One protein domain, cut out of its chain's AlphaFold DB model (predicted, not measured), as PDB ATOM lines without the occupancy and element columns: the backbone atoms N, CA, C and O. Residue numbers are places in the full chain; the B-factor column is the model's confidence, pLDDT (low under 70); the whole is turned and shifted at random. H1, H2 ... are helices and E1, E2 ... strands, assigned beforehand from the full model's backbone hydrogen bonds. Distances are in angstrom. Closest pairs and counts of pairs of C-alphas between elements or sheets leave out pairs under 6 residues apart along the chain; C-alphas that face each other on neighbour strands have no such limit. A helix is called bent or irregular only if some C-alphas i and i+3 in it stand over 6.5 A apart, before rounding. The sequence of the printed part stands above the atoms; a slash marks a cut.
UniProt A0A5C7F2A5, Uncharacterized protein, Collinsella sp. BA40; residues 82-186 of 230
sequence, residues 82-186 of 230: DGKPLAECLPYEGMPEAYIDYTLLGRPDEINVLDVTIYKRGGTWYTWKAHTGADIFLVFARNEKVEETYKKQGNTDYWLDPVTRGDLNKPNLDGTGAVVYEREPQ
ATOM      1  N   ASP A  82     114.746 230.704 137.105       75.81
ATOM      2  CA  ASP A  82     113.467 230.299 136.520       75.81
ATOM      3  C   ASP A  82     112.269 231.004 137.186       75.81
ATOM      4  O   ASP A  82     111.113 230.789 136.815       75.81
ATOM      5  N   GLY A  83     112.528 231.879 138.164       77.25
ATOM      6  CA  GLY A  83     111.514 232.641 138.880       77.25
ATOM      7  C   GLY A  83     110.833 231.886 140.026       77.25
ATOM      8  O   GLY A  83     109.865 232.417 140.586       77.25
ATOM      9  N   LYS A  84     111.307 230.687 140.393       81.31
ATOM     10  CA  LYS A  84     110.797 229.941 141.551       81.31
ATOM     11  C   LYS A  84     111.340 230.526 142.850       81.31
ATOM     12  O   LYS A  84     112.483 230.983 142.864       81.31
ATOM     13  N   PRO A  85     110.561 230.512 143.945       82.50
ATOM     14  CA  PRO A  85     111.052 230.938 145.248       82.50
ATOM     15  C   PRO A  85     112.272 230.113 145.657       82.50
ATOM     16  O   PRO A  85     112.222 228.885 145.677       82.50
ATOM     17  N   LEU A  86     113.356 230.787 146.030       82.44
ATOM     18  CA  LEU A  86     114.606 230.130 146.401       82.44
ATOM     19  C   LEU A  86     114.426 229.189 147.608       82.44
ATOM     20  O   LEU A  86     115.032 228.123 147.651       82.44
ATOM     21  N   ALA A  87     113.514 229.534 148.524       83.62
ATOM     22  CA  ALA A  87     113.136 228.720 149.681       83.62
ATOM     23  C   ALA A  87     112.528 227.349 149.318       83.62
ATOM     24  O   ALA A  87     112.435 226.470 150.171       83.62
ATOM     25  N   GLU A  88     112.107 227.156 148.067       83.38
ATOM     26  CA  GLU A  88     111.588 225.884 147.554       83.38
ATOM     27  C   GLU A  88     112.621 225.124 146.709       83.38
ATOM     28  O   GLU A  88     112.399 223.965 146.354       83.38
ATOM     29  N   CYS A  89     113.761 225.744 146.402       85.69
ATOM     30  CA  CYS A  89     114.811 225.162 145.576       85.69
ATOM     31  C   CYS A  89     115.913 224.553 146.446       85.69
ATOM     32  O   CYS A  89     116.214 225.043 147.530       85.69
ATOM     33  N   LEU A  90     116.545 223.485 145.963       90.00
ATOM     34  CA  LEU A  90     117.826 223.025 146.505       90.00
ATOM     35  C   LEU A  90     118.950 223.940 145.997       90.00
ATOM     36  O   LEU A  90     118.768 224.593 144.965       90.00
ATOM     37  N   PRO A  91     120.125 223.960 146.646       89.75
ATOM     38  CA  PRO A  91     121.312 224.532 146.025       89.75
ATOM     39  C   PRO A  91     121.569 223.890 144.651       89.75
ATOM     40  O   PRO A  91     121.414 222.676 144.498       89.75
ATOM     41  N   TYR A  92     121.946 224.700 143.661       88.50
ATOM     42  CA  TYR A  92     122.141 224.276 142.271       88.50
ATOM     43  C   TYR A  92     123.356 224.967 141.640       88.50
ATOM     44  O   TYR A  92     123.787 226.026 142.094       88.50
ATOM     45  N   GLU A  93     123.906 224.379 140.579       89.44
ATOM     46  CA  GLU A  93     125.078 224.910 139.871       89.44
ATOM     47  C   GLU A  93     124.823 226.301 139.276       89.44
ATOM     48  O   GLU A  93     123.816 226.555 138.617       89.44
ATOM     49  N   GLY A  94     125.745 227.230 139.517       81.50
ATOM     50  CA  GLY A  94     125.622 228.633 139.126       81.50
ATOM     51  C   GLY A  94     124.875 229.517 140.131       81.50
ATOM     52  O   GLY A  94     124.903 230.742 139.968       81.50
ATOM     53  N   MET A  95     124.265 228.948 141.180       86.62
ATOM     54  CA  MET A  95     123.707 229.718 142.297       86.62
ATOM     55  C   MET A  95     124.817 230.539 142.982       86.62
ATOM     56  O   MET A  95     125.898 230.004 143.227       86.62
ATOM     57  N   PRO A  96     124.583 231.816 143.331       86.69
ATOM     58  CA  PRO A  96     125.493 232.565 144.195       86.69
ATOM     59  C   PRO A  96     125.673 231.880 145.554       86.69
ATOM     60  O   PRO A  96     124.696 231.519 146.204       86.69
ATOM     61  N   GLU A  97     126.913 231.749 146.016       88.75
ATOM     62  CA  GLU A  97     127.254 231.093 147.289       88.75
ATOM     63  C   GLU A  97     126.490 231.701 148.477       88.75
ATOM     64  O   GLU A  97     125.959 230.982 149.319       88.75
ATOM     65  N   ALA A  98     126.323 233.026 148.481       86.44
ATOM     66  CA  ALA A  98     125.581 233.758 149.506       86.44
ATOM     67  C   ALA A  98     124.094 233.361 149.621       86.44
ATOM     68  O   ALA A  98     123.430 233.750 150.580       86.44
ATOM     69  N   TYR A  99     123.549 232.634 148.640       86.19
ATOM     70  CA  TYR A  99     122.143 232.235 148.602       86.19
ATOM     71  C   TYR A  99     121.879 230.830 149.156       86.19
ATOM     72  O   TYR A  99     120.723 230.488 149.400       86.19
ATOM     73  N   ILE A 100     122.927 230.047 149.420       87.12
ATOM     74  CA  ILE A 100     122.832 228.653 149.877       87.12
ATOM     75  C   ILE A 100     121.952 228.503 151.130       87.12
ATOM     76  O   ILE A 100     121.085 227.629 151.173       87.12
ATOM     77  N   ASP A 101     122.103 229.389 152.114       88.38
ATOM     78  CA  ASP A 101     121.387 229.313 153.398       88.38
ATOM     79  C   ASP A 101     119.879 229.601 153.288       88.38
ATOM     80  O   ASP A 101     119.118 229.297 154.208       88.38
ATOM     81  N   TYR A 102     119.436 230.177 152.169       83.94
ATOM     82  CA  TYR A 102     118.036 230.536 151.915       83.94
ATOM     83  C   TYR A 102     117.303 229.496 151.057       83.94
ATOM     84  O   TYR A 102     116.174 229.731 150.627       83.94
ATOM     85  N   THR A 103     117.952 228.364 150.789       87.44
ATOM     86  CA  THR A 103     117.376 227.242 150.046       87.44
ATOM     87  C   THR A 103     116.456 226.390 150.918       87.44
ATOM     88  O   THR A 103     116.388 226.545 152.138       87.44
ATOM     89  N   LEU A 104     115.780 225.425 150.297       87.44
ATOM     90  CA  LEU A 104     114.915 224.451 150.963       87.44
ATOM     91  C   LEU A 104     115.627 223.636 152.057       87.44
ATOM     92  O   LEU A 104     114.970 223.133 152.970       87.44
ATOM     93  N   LEU A 105     116.953 223.482 151.963       87.81
ATOM     94  CA  LEU A 105     117.758 222.778 152.967       87.81
ATOM     95  C   LEU A 105     118.152 223.672 154.149       87.81
ATOM     96  O   LEU A 105     118.563 223.156 155.186       87.81
ATOM     97  N   GLY A 106     118.015 224.991 154.013       88.56
ATOM     98  CA  GLY A 106     118.487 225.953 154.997       88.56
ATOM     99  C   GLY A 106     120.004 225.902 155.187       88.56
ATOM    100  O   GLY A 106     120.759 225.496 154.301       88.56
ATOM    101  N   ARG A 107     120.449 226.314 156.376       90.62
ATOM    102  CA  ARG A 107     121.869 226.399 156.724       90.62
ATOM    103  C   ARG A 107     122.540 225.009 156.717       90.62
ATOM    104  O   ARG A 107     121.973 224.085 157.296       90.62
ATOM    105  N   PRO A 108     123.742 224.865 156.136       91.94
ATOM    106  CA  PRO A 108     124.507 223.621 156.170       91.94
ATOM    107  C   PRO A 108     125.024 223.289 157.573       91.94
ATOM    108  O   PRO A 108     125.310 224.180 158.378       91.94
ATOM    109  N   ASP A 109     125.185 221.992 157.833       91.44
ATOM    110  CA  ASP A 109     125.701 221.460 159.099       91.44
ATOM    111  C   ASP A 109     127.220 221.627 159.211       91.44
ATOM    112  O   ASP A 109     127.744 221.908 160.290       91.44
ATOM    113  N   GLU A 110     127.937 221.478 158.094       89.81
ATOM    114  CA  GLU A 110     129.390 221.649 158.033       89.81
ATOM    115  C   GLU A 110     129.805 222.528 156.856       89.81
ATOM    116  O   GLU A 110     129.270 222.420 155.752       89.81
ATOM    117  N   ILE A 111     130.801 223.381 157.106       91.56
ATOM    118  CA  ILE A 111     131.414 224.262 156.112       91.56
ATOM    119  C   ILE A 111     132.925 224.049 156.172       91.56
ATOM    120  O   ILE A 111     133.557 224.346 157.186       91.56
ATOM    121  N   ASN A 112     133.506 223.534 155.089       86.06
ATOM    122  CA  ASN A 112     134.928 223.214 154.990       86.06
ATOM    123  C   ASN A 112     135.584 224.054 153.893       86.06
ATOM    124  O   ASN A 112     135.360 223.826 152.703       86.06
ATOM    125  N   VAL A 113     136.423 225.008 154.293       85.38
ATOM    126  CA  VAL A 113     137.178 225.859 153.364       85.38
ATOM    127  C   VAL A 113     138.443 225.124 152.917       85.38
ATOM    128  O   VAL A 113     139.288 224.754 153.732       85.38
ATOM    129  N   LEU A 114     138.572 224.911 151.612       78.69
ATOM    130  CA  LEU A 114     139.737 224.318 150.973       78.69
ATOM    131  C   LEU A 114     140.778 225.393 150.664       78.69
ATOM    132  O   LEU A 114     140.548 226.306 149.866       78.69
ATOM    133  N   ASP A 115     141.957 225.232 151.256       67.44
ATOM    134  CA  ASP A 115     143.089 226.124 151.034       67.44
ATOM    135  C   ASP A 115     143.643 225.978 149.603       67.44
ATOM    136  O   ASP A 115     143.891 224.870 149.108       67.44
ATOM    137  N   VAL A 116     143.872 227.119 148.947       62.72
ATOM    138  CA  VAL A 116     144.443 227.225 147.595       62.72
ATOM    139  C   VAL A 116     145.855 226.623 147.517       62.72
ATOM    140  O   VAL A 116     146.288 226.162 146.461       62.72
ATOM    141  N   THR A 117     146.587 226.598 148.633       50.00
ATOM    142  CA  THR A 117     147.933 226.010 148.718       50.00
ATOM    143  C   THR A 117     147.932 224.492 148.540       50.00
ATOM    144  O   THR A 117     148.912 223.937 148.046       50.00
ATOM    145  N   ILE A 118     146.832 223.827 148.901       52.84
ATOM    146  CA  ILE A 118     146.674 222.370 148.813       52.84
ATOM    147  C   ILE A 118     145.886 222.003 147.553       52.84
ATOM    148  O   ILE A 118     146.245 221.076 146.826       52.84
ATOM    149  N   TYR A 119     144.837 222.766 147.255       56.56
ATOM    150  CA  TYR A 119     143.972 222.555 146.105       56.56
ATOM    151  C   TYR A 119     144.181 223.705 145.131       56.56
ATOM    152  O   TYR A 119     143.844 224.833 145.459       56.56
ATOM    153  N   LYS A 120     144.679 223.422 143.918       54.84
ATOM    154  CA  LYS A 120     145.113 224.398 142.887       54.84
ATOM    155  C   LYS A 120     144.189 225.609 142.638       54.84
ATOM    156  O   LYS A 120     144.614 226.549 141.972       54.84
ATOM    157  N   ARG A 121     142.931 225.574 143.087       70.12
ATOM    158  CA  ARG A 121     141.933 226.642 142.931       70.12
ATOM    159  C   ARG A 121     141.102 226.943 144.193       70.12
ATOM    160  O   ARG A 121     140.158 227.717 144.091       70.12
ATOM    161  N   GLY A 122     141.425 226.349 145.348       82.44
ATOM    162  CA  GLY A 122     140.647 226.469 146.591       82.44
ATOM    163  C   GLY A 122     139.156 226.147 146.421       82.44
ATOM    164  O   GLY A 122     138.756 225.521 145.430       82.44
ATOM    165  N   GLY A 123     138.349 226.589 147.384       88.50
ATOM    166  CA  GLY A 123     136.880 226.565 147.356       88.50
ATOM    167  C   GLY A 123     136.282 226.232 148.720       88.50
ATOM    168  O   GLY A 123     137.019 226.062 149.686       88.50
ATOM    169  N   THR A 124     134.963 226.106 148.799       90.00
ATOM    170  CA  THR A 124     134.255 225.806 150.049       90.00
ATOM    171  C   THR A 124     133.269 224.668 149.833       90.00
ATOM    172  O   THR A 124     132.446 224.712 148.921       90.00
ATOM    173  N   TRP A 125     133.352 223.646 150.682       91.06
ATOM    174  CA  TRP A 125     132.356 222.583 150.767       91.06
ATOM    175  C   TRP A 125     131.311 222.915 151.823       91.06
ATOM    176  O   TRP A 125     131.666 223.221 152.959       91.06
ATOM    177  N   TYR A 126     130.043 222.774 151.459       91.88
ATOM    178  CA  TYR A 126     128.897 222.844 152.359       91.88
ATOM    179  C   TYR A 126     128.247 221.472 152.399       91.88
ATOM    180  O   TYR A 126     127.932 220.905 151.350       91.88
ATOM    181  N   THR A 127     128.046 220.944 153.598       90.00
ATOM    182  CA  THR A 127     127.501 219.605 153.801       90.00
ATOM    183  C   THR A 127     126.257 219.686 154.665       90.00
ATOM    184  O   THR A 127     126.277 220.288 155.739       90.00
ATOM    185  N   TRP A 128     125.198 219.021 154.213       92.06
ATOM    186  CA  TRP A 128     124.015 218.729 155.011       92.06
ATOM    187  C   TRP A 128     124.046 217.266 155.408       92.06
ATOM    188  O   TRP A 128     124.421 216.394 154.609       92.06
ATOM    189  N   LYS A 129     123.626 217.005 156.638       89.88
ATOM    190  CA  LYS A 129     123.620 215.689 157.255       89.88
ATOM    191  C   LYS A 129     122.213 215.326 157.689       89.88
ATOM    192  O   LYS A 129     121.427 216.153 158.137       89.88
ATOM    193  N   ALA A 130     121.894 214.046 157.582       88.38
ATOM    194  CA  ALA A 130     120.766 213.498 158.312       88.38
ATOM    195  C   ALA A 130     121.051 213.565 159.821       88.38
ATOM    196  O   ALA A 130     122.208 213.515 160.240       88.38
ATOM    197  N   HIS A 131     120.013 213.542 160.657       86.19
ATOM    198  CA  HIS A 131     120.141 213.445 162.117       86.19
ATOM    199  C   HIS A 131     120.919 212.197 162.580       86.19
ATOM    200  O   HIS A 131     121.432 212.160 163.695       86.19
ATOM    201  N   THR A 132     121.065 211.181 161.721       82.69
ATOM    202  CA  THR A 132     121.944 210.021 161.951       82.69
ATOM    203  C   THR A 132     123.438 210.344 161.810       82.69
ATOM    204  O   THR A 132     124.268 209.481 162.081       82.69
ATOM    205  N   GLY A 133     123.792 211.547 161.353       84.25
ATOM    206  CA  GLY A 133     125.157 211.996 161.068       84.25
ATOM    207  C   GLY A 133     125.671 211.640 159.670       84.25
ATOM    208  O   GLY A 133     126.836 211.889 159.377       84.25
ATOM    209  N   ALA A 134     124.836 211.046 158.813       84.25
ATOM    210  CA  ALA A 134     125.223 210.682 157.453       84.25
ATOM    211  C   ALA A 134     125.117 211.890 156.518       84.25
ATOM    212  O   ALA A 134     124.090 212.567 156.524       84.25
ATOM    213  N   ASP A 135     126.132 212.120 155.688       85.62
ATOM    214  CA  ASP A 135     126.088 213.151 154.650       85.62
ATOM    215  C   ASP A 135     125.007 212.805 153.618       85.62
ATOM    216  O   ASP A 135     124.969 211.688 153.098       85.62
ATOM    217  N   ILE A 136     124.143 213.767 153.307       87.12
ATOM    218  CA  ILE A 136     122.993 213.576 152.404       87.12
ATOM    219  C   ILE A 136     123.064 214.464 151.166       87.12
ATOM    220  O   ILE A 136     122.596 214.082 150.088       87.12
ATOM    221  N   PHE A 137     123.672 215.638 151.308       88.44
ATOM    222  CA  PHE A 137     123.824 216.606 150.239       88.44
ATOM    223  C   PHE A 137     125.110 217.393 150.448       88.44
ATOM    224  O   PHE A 137     125.407 217.805 151.570       88.44
ATOM    225  N   LEU A 138     125.879 217.567 149.379       91.06
ATOM    226  CA  LEU A 138     127.103 218.353 149.389       91.06
ATOM    227  C   LEU A 138     127.060 219.373 148.263       91.06
ATOM    228  O   LEU A 138     126.589 219.087 147.163       91.06
ATOM    229  N   VAL A 139     127.599 220.549 148.539       91.94
ATOM    230  CA  VAL A 139     127.721 221.645 147.585       91.94
ATOM    231  C   VAL A 139     129.157 222.123 147.610       91.94
ATOM    232  O   VAL A 139     129.701 222.386 148.681       91.94
ATOM    233  N   PHE A 140     129.759 222.256 146.436       90.81
ATOM    234  CA  PHE A 140     131.061 222.876 146.280       90.81
ATOM    235  C   PHE A 140     130.894 224.246 145.631       90.81
ATOM    236  O   PHE A 140     130.356 224.356 144.526       90.81
ATOM    237  N   ALA A 141     131.352 225.290 146.318       90.19
ATOM    238  CA  ALA A 141     131.372 226.647 145.794       90.19
ATOM    239  C   ALA A 141     132.803 227.142 145.584       90.19
ATOM    240  O   ALA A 141     133.720 226.859 146.363       90.19
ATOM    241  N   ARG A 142     132.987 227.920 144.523       89.62
ATOM    242  CA  ARG A 142     134.240 228.584 144.188       89.62
ATOM    243  C   ARG A 142     133.930 229.890 143.470       89.62
ATOM    244  O   ARG A 142     133.022 229.954 142.648       89.62
ATOM    245  N   ASN A 143     134.726 230.926 143.739       87.88
ATOM    246  CA  ASN A 143     134.541 232.256 143.151       87.88
ATOM    247  C   ASN A 143     133.105 232.786 143.360       87.88
ATOM    248  O   ASN A 143     132.478 233.257 142.411       87.88
ATOM    249  N   GLU A 144     132.585 232.657 144.589       85.62
ATOM    250  CA  GLU A 144     131.261 233.144 145.020       85.62
ATOM    251  C   GLU A 144     130.063 232.478 144.321       85.62
ATOM    252  O   GLU A 144     128.934 232.974 144.383       85.62
ATOM    253  N   LYS A 145     130.278 231.343 143.647       91.25
ATOM    254  CA  LYS A 145     129.228 230.577 142.973       91.25
ATOM    255  C   LYS A 145     129.350 229.094 143.261       91.25
ATOM    256  O   LYS A 145     130.448 228.561 143.384       91.25
ATOM    257  N   VAL A 146     128.208 228.423 143.308       86.88
ATOM    258  CA  VAL A 146     128.130 226.967 143.321       86.88
ATOM    259  C   VAL A 146     128.653 226.440 141.988       86.88
ATOM    260  O   VAL A 146     128.140 226.800 140.930       86.88
ATOM    261  N   GLU A 147     129.684 225.606 142.052       88.44
ATOM    262  CA  GLU A 147     130.286 224.945 140.894       88.44
ATOM    263  C   GLU A 147     129.701 223.541 140.731       88.44
ATOM    264  O   GLU A 147     129.397 223.148 139.612       88.44
ATOM    265  N   GLU A 148     129.485 222.816 141.835       86.75
ATOM    266  CA  GLU A 148     129.039 221.419 141.805       86.75
ATOM    267  C   GLU A 148     128.088 221.105 142.969       86.75
ATOM    268  O   GLU A 148     128.207 221.660 144.069       86.75
ATOM    269  N   THR A 149     127.166 220.164 142.748       88.31
ATOM    270  CA  THR A 149     126.255 219.651 143.786       88.31
ATOM    271  C   THR A 149     126.161 218.129 143.744       88.31
ATOM    272  O   THR A 149     126.140 217.523 142.675       88.31
ATOM    273  N   TYR A 150     126.083 217.490 144.912       86.12
ATOM    274  CA  TYR A 150     126.109 216.036 145.041       86.12
ATOM    275  C   TYR A 150     125.021 215.549 145.992       86.12
ATOM    276  O   TYR A 150     124.987 215.916 147.166       86.12
ATOM    277  N   LYS A 151     124.173 214.634 145.510       84.75
ATOM    278  CA  LYS A 151     123.294 213.832 146.368       84.75
ATOM    279  C   LYS A 151     124.073 212.616 146.847       84.75
ATOM    280  O   LYS A 151     124.456 211.772 146.037       84.75
ATOM    281  N   LYS A 152     124.311 212.506 148.153       75.50
ATOM    282  CA  LYS A 152     124.940 211.303 148.700       75.50
ATOM    283  C   LYS A 152     123.916 210.179 148.758       75.50
ATOM    284  O   LYS A 152     122.856 210.317 149.361       75.50
ATOM    285  N   GLN A 153     124.267 209.067 148.127       65.44
ATOM    286  CA  GLN A 153     123.536 207.811 148.212       65.44
ATOM    287  C   GLN A 153     124.409 206.805 148.961       65.44
ATOM    288  O   GLN A 153     125.600 206.666 148.678       65.44
ATOM    289  N   GLY A 154     123.820 206.139 149.949       69.38
ATOM    290  CA  GLY A 154     124.438 205.039 150.681       69.38
ATOM    291  C   GLY A 154     123.476 203.859 150.762       69.38
ATOM    292  O   GLY A 154     122.590 203.710 149.926       69.38
ATOM    293  N   ASN A 155     123.601 203.050 151.811       79.00
ATOM    294  CA  ASN A 155     122.668 201.939 152.066       79.00
ATOM    295  C   ASN A 155     121.260 202.424 152.466       79.00
ATOM    296  O   ASN A 155     120.303 201.649 152.489       79.00
ATOM    297  N   THR A 156     121.143 203.713 152.774       81.00
ATOM    298  CA  THR A 156     119.891 204.425 153.000       81.00
ATOM    299  C   THR A 156     119.803 205.541 151.970       81.00
ATOM    300  O   THR A 156     120.718 206.360 151.862       81.00
ATOM    301  N   ASP A 157     118.705 205.571 151.225       85.19
ATOM    302  CA  ASP A 157     118.387 206.671 150.329       85.19
ATOM    303  C   ASP A 157     117.447 207.643 151.041       85.19
ATOM    304  O   ASP A 157     116.256 207.386 151.231       85.19
ATOM    305  N   TYR A 158     118.011 208.770 151.470       87.00
ATOM    306  CA  TYR A 158     117.275 209.835 152.145       87.00
ATOM    307  C   TYR A 158     116.349 210.604 151.199       87.00
ATOM    308  O   TYR A 158     115.542 211.399 151.669       87.00
ATOM    309  N   TRP A 159     116.431 210.368 149.890       88.44
ATOM    310  CA  TRP A 159     115.563 210.970 148.881       88.44
ATOM    311  C   TRP A 159     114.327 210.128 148.580       88.44
ATOM    312  O   TRP A 159     113.507 210.530 147.761       88.44
ATOM    313  N   LEU A 160     114.174 208.987 149.254       87.44
ATOM    314  CA  LEU A 160     113.016 208.118 149.136       87.44
ATOM    315  C   LEU A 160     112.245 208.066 150.448       87.44
ATOM    316  O   LEU A 160     112.819 207.912 151.530       87.44
ATOM    317  N   ASP A 161     110.923 208.122 150.335       86.44
ATOM    318  CA  ASP A 161     110.034 207.893 151.464       86.44
ATOM    319  C   ASP A 161     110.213 206.455 151.998       86.44
ATOM    320  O   ASP A 161     110.136 205.496 151.221       86.44
ATOM    321  N   PRO A 162     110.435 206.248 153.306       85.62
ATOM    322  CA  PRO A 162     110.722 204.919 153.853       85.62
ATOM    323  C   PRO A 162     109.547 203.941 153.753       85.62
ATOM    324  O   PRO A 162     109.764 202.729 153.792       85.62
ATOM    325  N   VAL A 163     108.310 204.442 153.652       85.62
ATOM    326  CA  VAL A 163     107.090 203.625 153.665       85.62
ATOM    327  C   VAL A 163     106.619 203.340 152.242       85.62
ATOM    328  O   VAL A 163     106.399 202.192 151.865       85.62
ATOM    329  N   THR A 164     106.462 204.391 151.444       86.69
ATOM    330  CA  THR A 164     105.917 204.344 150.083       86.69
ATOM    331  C   THR A 164     106.991 204.126 149.021       86.69
ATOM    332  O   THR A 164     106.662 203.697 147.916       86.69
ATOM    333  N   ARG A 165     108.266 204.390 149.345       82.81
ATOM    334  CA  ARG A 165     109.412 204.383 148.416       82.81
ATOM    335  C   ARG A 165     109.268 205.343 147.233       82.81
ATOM    336  O   ARG A 165     109.932 205.151 146.220       82.81
ATOM    337  N   GLY A 166     108.399 206.348 147.346       84.00
ATOM    338  CA  GLY A 166     108.285 207.418 146.360       84.00
ATOM    339  C   GLY A 166     109.431 208.422 146.473       84.00
ATOM    340  O   GLY A 166     109.968 208.627 147.564       84.00
ATOM    341  N   ASP A 167     109.772 209.056 145.348       86.69
ATOM    342  CA  ASP A 167     110.763 210.131 145.298       86.69
ATOM    343  C   ASP A 167     110.289 211.353 146.092       86.69
ATOM    344  O   ASP A 167     109.164 211.837 145.936       86.69
ATOM    345  N   LEU A 168     111.177 211.872 146.934       83.88
ATOM    346  CA  LEU A 168     110.967 213.085 147.706       83.88
ATOM    347  C   LEU A 168     111.615 214.280 147.002       83.88
ATOM    348  O   LEU A 168     112.753 214.224 146.536       83.88
ATOM    349  N   ASN A 169     110.920 215.419 147.020       80.94
ATOM    350  CA  ASN A 169     111.467 216.689 146.523       80.94
ATOM    351  C   ASN A 169     112.628 217.215 147.389       80.94
ATOM    352  O   ASN A 169     113.413 218.044 146.932       80.94
ATOM    353  N   LYS A 170     112.744 216.739 148.635       83.19
ATOM    354  CA  LYS A 170     113.814 217.082 149.578       83.19
ATOM    355  C   LYS A 170     114.242 215.851 150.376       83.19
ATOM    356  O   LYS A 170     113.406 214.970 150.583       83.19
ATOM    357  N   PRO A 171     115.493 215.791 150.856       85.19
ATOM    358  CA  PRO A 171     115.942 214.651 151.627       85.19
ATOM    359  C   PRO A 171     115.249 214.626 152.993       85.19
ATOM    360  O   PRO A 171     114.949 215.663 153.592       85.19
ATOM    361  N   ASN A 172     115.012 213.424 153.500       85.06
ATOM    362  CA  ASN A 172     114.516 213.195 154.842       85.06
ATOM    363  C   ASN A 172     115.647 213.415 155.858       85.06
ATOM    364  O   ASN A 172     116.449 212.516 156.133       85.06
ATOM    365  N   LEU A 173     115.694 214.630 156.408       82.38
ATOM    366  CA  LEU A 173     116.696 215.046 157.392       82.38
ATOM    367  C   LEU A 173     116.587 214.274 158.712       82.38
ATOM    368  O   LEU A 173     117.585 214.143 159.411       82.38
ATOM    369  N   ASP A 174     115.434 213.664 159.020       83.06
ATOM    370  CA  ASP A 174     115.261 212.847 160.230       83.06
ATOM    371  C   ASP A 174     116.056 211.537 160.188       83.06
ATOM    372  O   ASP A 174     116.092 210.781 161.159       83.06
ATOM    373  N   GLY A 175     116.705 211.249 159.058       75.81
ATOM    374  CA  GLY A 175     117.531 210.066 158.877       75.81
ATOM    375  C   GLY A 175     116.733 208.786 158.636       75.81
ATOM    376  O   GLY A 175     117.297 207.694 158.654       75.81
ATOM    377  N   THR A 176     115.433 208.912 158.372       80.75
ATOM    378  CA  THR A 176     114.512 207.798 158.122       80.75
ATOM    379  C   THR A 176     114.277 207.587 156.624       80.75
ATOM    380  O   THR A 176     113.149 207.418 156.186       80.75
ATOM    381  N   GLY A 177     115.334 207.626 155.806       80.69
ATOM    382  CA  GLY A 177     115.242 207.303 154.375       80.69
ATOM    383  C   GLY A 177     114.902 205.831 154.112       80.69
ATOM    384  O   GLY A 177     114.965 204.987 155.012       80.69
ATOM    385  N   ALA A 178     114.567 205.492 152.866       82.69
ATOM    386  CA  ALA A 178     114.329 204.102 152.491       82.69
ATOM    387  C   ALA A 178     115.643 203.307 152.451       82.69
ATOM    388  O   ALA A 178     116.622 203.728 151.837       82.69
ATOM    389  N   VAL A 179     115.660 202.114 153.050       82.25
ATOM    390  CA  VAL A 179     116.816 201.209 152.954       82.25
ATOM    391  C   VAL A 179     116.891 200.633 151.541       82.25
ATOM    392  O   VAL A 179     115.950 199.985 151.061       82.25
ATOM    393  N   VAL A 180     118.018 200.854 150.871       73.81
ATOM    394  CA  VAL A 180     118.313 200.309 149.545       73.81
ATOM    395  C   VAL A 180     119.349 199.207 149.739       73.81
ATOM    396  O   VAL A 180     120.534 199.469 149.915       73.81
ATOM    397  N   TYR A 181     118.882 197.957 149.778       57.19
ATOM    398  CA  TYR A 181     119.770 196.797 149.818       57.19
ATOM    399  C   TYR A 181     120.450 196.651 148.454       57.19
ATOM    400  O   TYR A 181     119.759 196.497 147.452       57.19
ATOM    401  N   GLU A 182     121.781 196.745 148.458       48.50
ATOM    402  CA  GLU A 182     122.694 196.466 147.343       48.50
ATOM    403  C   GLU A 182     122.247 197.031 145.985       48.50
ATOM    404  O   GLU A 182     121.708 196.337 145.124       48.50
ATOM    405  N   ARG A 183     122.578 198.300 145.735       48.12
ATOM    406  CA  ARG A 183     123.049 198.644 144.391       48.12
ATOM    407  C   ARG A 183     124.540 198.341 144.367       48.12
ATOM    408  O   ARG A 183     125.242 198.737 145.297       48.12
ATOM    409  N   GLU A 184     125.015 197.657 143.320       44.31
ATOM    410  CA  GLU A 184     126.436 197.731 142.966       44.31
ATOM    411  C   GLU A 184     126.845 199.202 143.088       44.31
ATOM    412  O   GLU A 184     126.060 200.049 142.642       44.31
ATOM    413  N   PRO A 185     127.975 199.530 143.746       41.44
ATOM    414  CA  PRO A 185     128.449 200.900 143.791       41.44
ATOM    415  C   PRO A 185     128.466 201.386 142.350       41.44
ATOM    416  O   PRO A 185     129.286 200.932 141.550       41.44
ATOM    417  N   GLN A 186     127.504 202.241 141.993       43.81
ATOM    418  CA  GLN A 186     127.594 202.910 140.716       43.81
ATOM    419  C   GLN A 186     128.903 203.667 140.825       43.81
ATOM    420  O   GLN A 186     129.100 204.342 141.846       43.81
TER     421      GLN A 186
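This is residues 82 to 186 of the 230 residues of an uncharacterized protein of Collinsella sp. BA40 (UniProt A0A5C7F2A5). With little regular structure, this is a twisted four-stranded sheet, short helix H1 over one face, and a lobe of loops, residues 152 to 186, beyond one end of the strands. The printed part has 105 residues, and its named elements, in chain order H1 E1 E2 E3 E4, are mostly strand and hold under half of them. The sheet, E1 - E2 - E3 - E4, is a meander, each strand the antiparallel neighbour of the one before. It is compact, radius of gyration of the C-alphas 14.8 A, spanning 43 by 35 by 23 A.

Find C-alpha 97 at (127.254, 231.093, 147.289); H1 runs to 102. Then come E1, residues 110 to 114; E2, 123 to 129, 19.8 A; E3, 135 to 142, 20.3 A; and E4, 145 to 151, ending at (123.294, 213.832, 146.368).

Look for hairpins within hydrogen-bond range: E1 and E2 at N 112 and O 125, 2.8 A; E2 and E3 at N 126 and O 139, 2.8 A; E3 and E4 at N 150 and O 138, 2.8 A. H1 is on the sheet, height 10.0 A, over E3; its closest C-alphas to E4 are Glu 97 and Lys 145, 4.8 A. H1 is irregular, C-alphas 98 and 101 being 7.2 A apart, with 0 of 2 O i to N i+4 pairs and 2 of 3 O i to N i+3 pairs within range.

The farthest C-alphas, Thr 117 and Thr 164, are 47.3 A apart. The printed part has no cut. Confidence is under 70 at residues 115 to 120, 153 to 154 and 181 to 186.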